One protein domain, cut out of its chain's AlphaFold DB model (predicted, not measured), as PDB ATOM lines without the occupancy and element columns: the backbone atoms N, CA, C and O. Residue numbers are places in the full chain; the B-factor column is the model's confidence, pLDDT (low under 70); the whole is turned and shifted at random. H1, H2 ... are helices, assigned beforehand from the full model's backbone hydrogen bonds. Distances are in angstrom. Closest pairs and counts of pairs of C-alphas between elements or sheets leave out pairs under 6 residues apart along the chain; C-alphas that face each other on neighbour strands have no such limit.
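What this domain is: This is residues 2 to 53 of the 81 residues of the protein "Ribonucleotide reductase" of bacterium (UniProt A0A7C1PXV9). One long helix, H2, makes the long axis of the domain; the short helix H1 packs on the first part of H2 from one side, and the small helix H3 lies off the opposite side of H2 without touching it. Residues 9 to 17 loop past the beginning of H2, and after its end the stretch 36 to 49 folds back along H2 to reach H3. The printed part has 52 residues with three named helices, H1, H2 and H3 in that order, and no named strand; the class is all helix. It is only just loose, close to compact, with a radius of gyration of the C-alphas of 12.0 A, and its outline is elongated, spanning 36 by 24 by 15 A.

Where its parts are: H1 is residues 2 to 8, from Glu 2 to Ile 8, and measures 10.2 A from first to last C-alpha; C-alpha 2 is at (-80.186, 17.170, -42.448). H2 is residues 18 to 35, from Lys 18 to Gln 35, and at 18 residues is the longest helix, measuring 25.5 A from C-alpha 18 at (-75.045, 11.306, -40.366) to C-alpha 35 at (-98.428, 2.992, -46.168). H3 is residues 50 to 53, from Pro 50 to Asp 53, measures 5.3 A and ends with C-alpha 53 at (-85.373, -2.021, -39.026).

How they stand to each other: H1 and H2 touch, with 5 pairs of C-alphas within 8 A. Their closest C-alphas are those of Ala 5 and Lys 18, 5.6 A apart. H2 touches H1 with residues 18 to 22 alone. The two helices run opposite ways at a steep tilt of 51 degrees, and their centres are 15.2 A apart. H3 touches no helix; it is apart from H1 and also from H2. In H1 and H2 every O i to N i+4 pair is within hydrogen-bond range, while H3, with four residues, is too short for such a pair, and its one O i to N i+3 pair is within range.

The domain as a whole: The two C-alphas farthest apart are those of Asp 11 and Gly 37, at 36.5 A. The C-alphas of Glu 2 and Asp 53, the first and last printed, are 20.2 A apart. The printed part has no cut. The link from H1 to H2 is short, with 9 residues, and the link from H2 to H3 is long, with 14 residues. The C-alphas of that long stretch, residues 36 to 49, lie 7 to 20 A from the mean of all C-alphas. The mean pLDDT of the printed part is 94.6, and no printed residue is under 70; the mean of H3 is 87.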
ATOM      1  N   GLU A   2     -81.610  16.923 -42.177       89.25
ATOM      2  CA  GLU A   2     -80.186  17.170 -42.448       89.25
ATOM      3  C   GLU A   2     -79.476  18.103 -41.448       89.25
ATOM      4  O   GLU A   2     -78.410  17.761 -40.941       89.25
ATOM      5  N   ILE A   3     -80.096  19.233 -41.087       94.38
ATOM      6  CA  ILE A   3     -79.541  20.169 -40.091       94.38
ATOM      7  C   ILE A   3     -79.424  19.509 -38.710       94.38
ATOM      8  O   ILE A   3     -78.419  19.670 -38.021       94.38
ATOM      9  N   TYR A   4     -80.448  18.756 -38.305       93.69
ATOM     10  CA  TYR A   4     -80.502  18.127 -36.989       93.69
ATOM     11  C   TYR A   4     -79.486  16.985 -36.878       93.69
ATOM     12  O   TYR A   4     -78.675  16.975 -35.953       93.69
ATOM     13  N   ALA A   5     -79.457  16.094 -37.872       94.00
ATOM     14  CA  ALA A   5     -78.476  15.019 -37.969       94.00
ATOM     15  C   ALA A   5     -77.042  15.570 -38.029       94.00
ATOM     16  O   ALA A   5     -76.164  15.051 -37.349       94.00
ATOM     17  N   GLY A   6     -76.801  16.655 -38.774       94.31
ATOM     18  CA  GLY A   6     -75.492  17.311 -38.832       94.31
ATOM     19  C   GLY A   6     -75.050  17.937 -37.507       94.31
ATOM     20  O   GLY A   6     -73.855  17.973 -37.223       94.31
ATOM     21  N   TYR A   7     -75.994  18.401 -36.684       95.75
ATOM     22  CA  TYR A   7     -75.696  18.937 -35.357       95.75
ATOM     23  C   TYR A   7     -75.358  17.829 -34.348       95.75
ATOM     24  O   TYR A   7     -74.345  17.922 -33.656       95.75
ATOM     25  N   ILE A   8     -76.180  16.776 -34.267       94.75
ATOM     26  CA  ILE A   8     -76.034  15.729 -33.237       94.75
ATOM     27  C   ILE A   8     -75.015  14.639 -33.610       94.75
ATOM     28  O   ILE A   8     -74.393  14.068 -32.722       94.75
ATOM     29  N   LEU A   9     -74.821  14.363 -34.906       95.12
ATOM     30  CA  LEU A   9     -73.827  13.421 -35.444       95.12
ATOM     31  C   LEU A   9     -72.697  14.186 -36.138       95.12
ATOM     32  O   LEU A   9     -72.288  13.832 -37.247       95.12
ATOM     33  N   ARG A  10     -72.214  15.268 -35.510       93.56
ATOM     34  CA  ARG A  10     -71.068  16.028 -36.030       93.56
ATOM     35  C   ARG A  10     -69.847  15.124 -36.207       93.56
ATOM     36  O   ARG A  10     -69.163  15.212 -37.222       93.56
ATOM     37  N   ASP A  11     -69.633  14.252 -35.228       95.88
ATOM     38  CA  ASP A  11     -68.590  13.239 -35.210       95.88
ATOM     39  C   ASP A  11     -69.258  11.851 -35.338       95.88
ATOM     40  O   ASP A  11     -70.210  11.567 -34.601       95.88
ATOM     41  N   PRO A  12     -68.834  10.991 -36.283       94.44
ATOM     42  CA  PRO A  12     -69.449   9.683 -36.479       94.44
ATOM     43  C   PRO A  12     -69.136   8.738 -35.314       94.44
ATOM     44  O   PRO A  12     -68.047   8.756 -34.740       94.44
ATOM     45  N   ILE A  13     -70.087   7.861 -35.009       93.25
ATOM     46  CA  ILE A  13     -69.942   6.783 -34.030       93.25
ATOM     47  C   ILE A  13     -69.708   5.480 -34.804       93.25
ATOM     48  O   ILE A  13     -70.090   5.349 -35.970       93.25
ATOM     49  N   LEU A  14     -69.060   4.494 -34.182       93.50
ATOM     50  CA  LEU A  14     -68.840   3.194 -34.812       93.50
ATOM     51  C   LEU A  14     -70.168   2.592 -35.305       93.50
ATOM     52  O   LEU A  14     -71.076   2.341 -34.517       93.50
ATOM     53  N   GLY A  15     -70.264   2.366 -36.618       89.75
ATOM     54  CA  GLY A  15     -71.460   1.812 -37.261       89.75
ATOM     55  C   GLY A  15     -72.624   2.796 -37.429       89.75
ATOM     56  O   GLY A  15     -73.702   2.378 -37.850       89.75
ATOM     57  N   TYR A  16     -72.436   4.086 -37.122       94.25
ATOM     58  CA  TYR A  16     -73.488   5.095 -37.229       94.25
ATOM     59  C   TYR A  16     -72.939   6.491 -37.549       94.25
ATOM     60  O   TYR A  16     -72.263   7.120 -36.736       94.25
ATOM     61  N   SER A  17     -73.275   7.014 -38.727       95.62
ATOM     62  CA  SER A  17     -72.900   8.364 -39.160       95.62
ATOM     63  C   SER A  17     -74.116   9.150 -39.641       95.62
ATOM     64  O   SER A  17     -75.187   8.576 -39.867       95.62
ATOM     65  N   LYS A  18     -73.961  10.467 -39.835       95.88
ATOM     66  CA  LYS A  18     -75.045  11.306 -40.366       95.88
ATOM     67  C   LYS A  18     -75.491  10.839 -41.759       95.88
ATOM     68  O   LYS A  18     -76.678  10.884 -42.063       95.88
ATOM     69  N   GLU A  19     -74.560  10.375 -42.595       94.81
ATOM     70  CA  GLU A  19     -74.836   9.918 -43.960       94.81
ATOM     71  C   GLU A  19     -75.690   8.652 -43.933       94.81
ATOM     72  O   GLU A  19     -76.714   8.568 -44.614       94.81
ATOM     73  N   VAL A  20     -75.302   7.698 -43.083       95.06
ATOM     74  CA  VAL A  20     -76.038   6.449 -42.889       95.06
ATOM     75  C   VAL A  20     -77.425   6.732 -42.307       95.06
ATOM     76  O   VAL A  20     -78.412   6.198 -42.815       95.06
ATOM     77  N   HIS A  21     -77.525   7.618 -41.309       94.94
ATOM     78  CA  HIS A  21     -78.800   8.056 -40.737       94.94
ATOM     79  C   HIS A  21     -79.717   8.668 -41.803       94.94
ATOM     80  O   HIS A  21     -80.895   8.324 -41.888       94.94
ATOM     81  N   HIS A  22     -79.180   9.541 -42.654       95.31
ATOM     82  CA  HIS A  22     -79.959  10.200 -43.696       95.31
ATOM     83  C   HIS A  22     -80.469   9.220 -44.762       95.31
ATOM     84  O   HIS A  22     -81.616   9.333 -45.200       95.31
ATOM     85  N   GLY A  23     -79.663   8.223 -45.141       95.25
ATOM     86  CA  GLY A  23     -80.111   7.129 -46.008       95.25
ATOM     87  C   GLY A  23     -81.289   6.360 -45.402       95.25
ATOM     88  O   GLY A  23     -82.330   6.210 -46.043       95.25
ATOM     89  N   GLN A  24     -81.180   5.985 -44.125       95.19
ATOM     90  CA  GLN A  24     -82.234   5.249 -43.425       95.19
ATOM     91  C   GLN A  24     -83.501   6.088 -43.237       95.19
ATOM     92  O   GLN A  24     -84.614   5.563 -43.321       95.19
ATOM     93  N   PHE A  25     -83.351   7.395 -43.004       95.25
ATOM     94  CA  PHE A  25     -84.464   8.338 -42.955       95.25
ATOM     95  C   PHE A  25     -85.245   8.332 -44.274       95.25
ATOM     96  O   PHE A  25     -86.465   8.186 -44.251       95.25
ATOM     97  N   ARG A  26     -84.556   8.418 -45.420       96.12
ATOM     98  CA  ARG A  26     -85.192   8.390 -46.748       96.12
ATOM     99  C   ARG A  26     -85.929   7.076 -47.000       96.12
ATOM    100  O   ARG A  26     -87.094   7.101 -47.392       96.12
ATOM    101  N   TYR A  27     -85.295   5.944 -46.692       95.38
ATOM    102  CA  TYR A  27     -85.935   4.626 -46.770       95.38
ATOM    103  C   TYR A  27     -87.202   4.551 -45.899       95.38
ATOM    104  O   TYR A  27     -88.271   4.135 -46.355       95.38
ATOM    105  N   THR A  28     -87.120   5.032 -44.654       94.50
ATOM    106  CA  THR A  28     -88.263   5.061 -43.730       94.50
ATOM    107  C   THR A  28     -89.379   5.968 -44.249       94.50
ATOM    108  O   THR A  28     -90.552   5.598 -44.179       94.50
ATOM    109  N   ALA A  29     -89.038   7.133 -44.805       96.00
ATOM    110  CA  ALA A  29     -89.999   8.068 -45.377       96.00
ATOM    111  C   ALA A  29     -90.764   7.449 -46.557       96.00
ATOM    112  O   ALA A  29     -91.990   7.539 -46.583       96.00
ATOM    113  N   ASN A  30     -90.083   6.733 -47.461       97.06
ATOM    114  CA  ASN A  30     -90.741   5.989 -48.540       97.06
ATOM    115  C   ASN A  30     -91.698   4.925 -48.000       97.06
ATOM    116  O   ASN A  30     -92.847   4.840 -48.433       97.06
ATOM    117  N   ARG A  31     -91.262   4.143 -47.002       95.00
ATOM    118  CA  ARG A  31     -92.110   3.118 -46.378       95.00
ATOM    119  C   ARG A  31     -93.380   3.727 -45.776       95.00
ATOM    120  O   ARG A  31     -94.452   3.138 -45.906       95.00
ATOM    121  N   ARG A  32     -93.285   4.903 -45.142       95.94
ATOM    122  CA  ARG A  32     -94.446   5.632 -44.598       95.94
ATOM    123  C   ARG A  32     -95.333   6.223 -45.691       95.94
ATOM    124  O   ARG A  32     -96.546   6.078 -45.598       95.94
ATOM    125  N   ALA A  33     -94.752   6.822 -46.730       97.31
ATOM    126  CA  ALA A  33     -95.497   7.342 -47.875       97.31
ATOM    127  C   ALA A  33     -96.333   6.234 -48.534       97.31
ATOM    128  O   ALA A  33     -97.546   6.377 -48.671       97.31
ATOM    129  N   LYS A  34     -95.720   5.070 -48.785       96.12
ATOM    130  CA  LYS A  34     -96.395   3.888 -49.330       96.12
ATOM    131  C   LYS A  34     -97.538   3.385 -48.443       96.12
ATOM    132  O   LYS A  34     -98.591   3.030 -48.959       96.12
ATOM    133  N   GLN A  35     -97.363   3.371 -47.117       95.44
ATOM    134  CA  GLN A  35     -98.428   2.992 -46.168       95.44
ATOM    135  C   GLN A  35     -99.642   3.926 -46.228       95.44
ATOM    136  O   GLN A  35    -100.758   3.498 -45.949       95.44
ATOM    137  N   LEU A  36     -99.417   5.188 -46.582       97.50
ATOM    138  CA  LEU A  36    -100.446   6.215 -46.704       97.50
ATOM    139  C   LEU A  36    -100.984   6.356 -48.141       97.50
ATOM    140  O   LEU A  36    -101.858   7.184 -48.373       97.50
ATOM    141  N   GLY A  37    -100.485   5.560 -49.094       97.25
ATOM    142  CA  GLY A  37    -100.895   5.612 -50.500       97.25
ATOM    143  C   GLY A  37    -100.284   6.764 -51.308       97.25
ATOM    144  O   GLY A  37    -100.779   7.063 -52.390       97.25
ATOM    145  N   PHE A  38     -99.230   7.407 -50.802       97.88
ATOM    146  CA  PHE A  38     -98.473   8.420 -51.538       97.88
ATOM    147  C   PHE A  38     -97.335   7.795 -52.355       97.88
ATOM    148  O   PHE A  38     -96.841   6.710 -52.036       97.88
ATOM    149  N   GLU A  39     -96.901   8.515 -53.389       97.19
ATOM    150  CA  GLU A  39     -95.690   8.190 -54.144       97.19
ATOM    151  C   GLU A  39     -94.435   8.297 -53.269       97.19
ATOM    152  O   GLU A  39     -94.415   8.996 -52.252       97.19
ATOM    153  N   GLU A  40     -93.376   7.593 -53.663       97.06
ATOM    154  CA  GLU A  40     -92.118   7.582 -52.922       97.06
ATOM    155  C   GLU A  40     -91.395   8.934 -53.052       97.06
ATOM    156  O   GLU A  40     -90.958   9.286 -54.149       97.06
ATOM    157  N   PRO A  41     -91.211   9.695 -51.955       97.19
ATOM    158  CA  PRO A  41     -90.525  10.986 -52.005       97.19
ATOM    159  C   PRO A  41     -89.026  10.866 -52.317       97.19
ATOM    160  O   PRO A  41     -88.416  11.838 -52.761       97.19
ATOM    161  N   PHE A  42     -88.418   9.697 -52.089       97.06
ATOM    162  CA  PHE A  42     -86.995   9.447 -52.324       97.06
ATOM    163  C   PHE A  42     -86.767   8.162 -53.139       97.06
ATOM    164  O   PHE A  42     -86.300   7.168 -52.579       97.06
ATOM    165  N   PRO A  43     -87.083   8.135 -54.445       96.25
ATOM    166  CA  PRO A  43     -86.962   6.926 -55.261       96.25
ATOM    167  C   PRO A  43     -85.564   6.295 -55.191       96.25
ATOM    168  O   PRO A  43     -84.554   6.997 -55.245       96.25
ATOM    169  N   GLY A  44     -85.507   4.966 -55.060       94.69
ATOM    170  CA  GLY A  44     -84.248   4.212 -54.978       94.69
ATOM    171  C   GLY A  44     -83.530   4.282 -53.623       94.69
ATOM    172  O   GLY A  44     -82.407   3.804 -53.510       94.69
ATOM    173  N   ALA A  45     -84.144   4.871 -52.591       96.12
ATOM    174  CA  ALA A  45     -83.597   4.809 -51.239       96.12
ATOM    175  C   ALA A  45     -83.719   3.391 -50.658       96.12
ATOM    176  O   ALA A  45     -84.819   2.844 -50.551       96.12
ATOM    177  N   GLU A  46     -82.592   2.831 -50.229       94.38
ATOM    178  CA  GLU A  46     -82.493   1.501 -49.624       94.38
ATOM    179  C   GLU A  46     -82.235   1.581 -48.115       94.38
ATOM    180  O   GLU A  46     -81.792   2.607 -47.591       94.38
ATOM    181  N   ALA A  47     -82.513   0.487 -47.400       93.81
ATOM    182  CA  ALA A  47     -82.243   0.388 -45.972       93.81
ATOM    183  C   ALA A  47     -80.728   0.396 -45.710       93.81
ATOM    184  O   ALA A  47     -80.027  -0.563 -46.023       93.81
ATOM    185  N   THR A  48     -80.223   1.466 -45.100       95.25
ATOM    186  CA  THR A  48     -78.802   1.606 -44.749       95.25
ATOM    187  C   THR A  48     -78.483   1.089 -43.345       95.25
ATOM    188  O   THR A  48     -77.318   0.869 -43.023       95.25
ATOM    189  N   LEU A  49     -79.504   0.870 -42.506       94.06
ATOM    190  CA  LEU A  49     -79.385   0.341 -41.142       94.06
ATOM    191  C   LEU A  49     -80.313  -0.870 -40.939       94.06
ATOM    192  O   LEU A  49     -81.364  -0.734 -40.306       94.06
ATOM    193  N   PRO A  50     -79.940  -2.065 -41.440       89.69
ATOM    194  CA  PRO A  50     -80.780  -3.262 -41.336       89.69
ATOM    195  C   PRO A  50     -81.140  -3.625 -39.891       89.69
ATOM    196  O   PRO A  50     -82.305  -3.869 -39.591       89.69
ATOM    197  N   TRP A  51     -80.169  -3.544 -38.972       88.50
ATOM    198  CA  TRP A  51     -80.374  -3.837 -37.547       88.50
ATOM    199  C   TRP A  51     -81.422  -2.926 -36.896       88.50
ATOM    200  O   TRP A  51     -82.138  -3.347 -35.987       88.50
ATOM    201  N   LEU A  52     -81.540  -1.675 -37.357       87.75
ATOM    202  CA  LEU A  52     -82.518  -0.734 -36.819       87.75
ATOM    203  C   LEU A  52     -83.928  -1.114 -37.270       87.75
ATOM    204  O   LEU A  52     -84.865  -1.027 -36.478       87.75
ATOM    205  N   ASP A  53     -84.083  -1.548 -38.523       83.12
ATOM    206  CA  ASP A  53     -85.373  -2.021 -39.026       83.12
ATOM    207  C   ASP A  53     -85.776  -3.339 -38.345       83.12
ATOM    208  O   ASP A  53     -86.925  -3.495 -37.935       83.12
TER     209      ASP A  53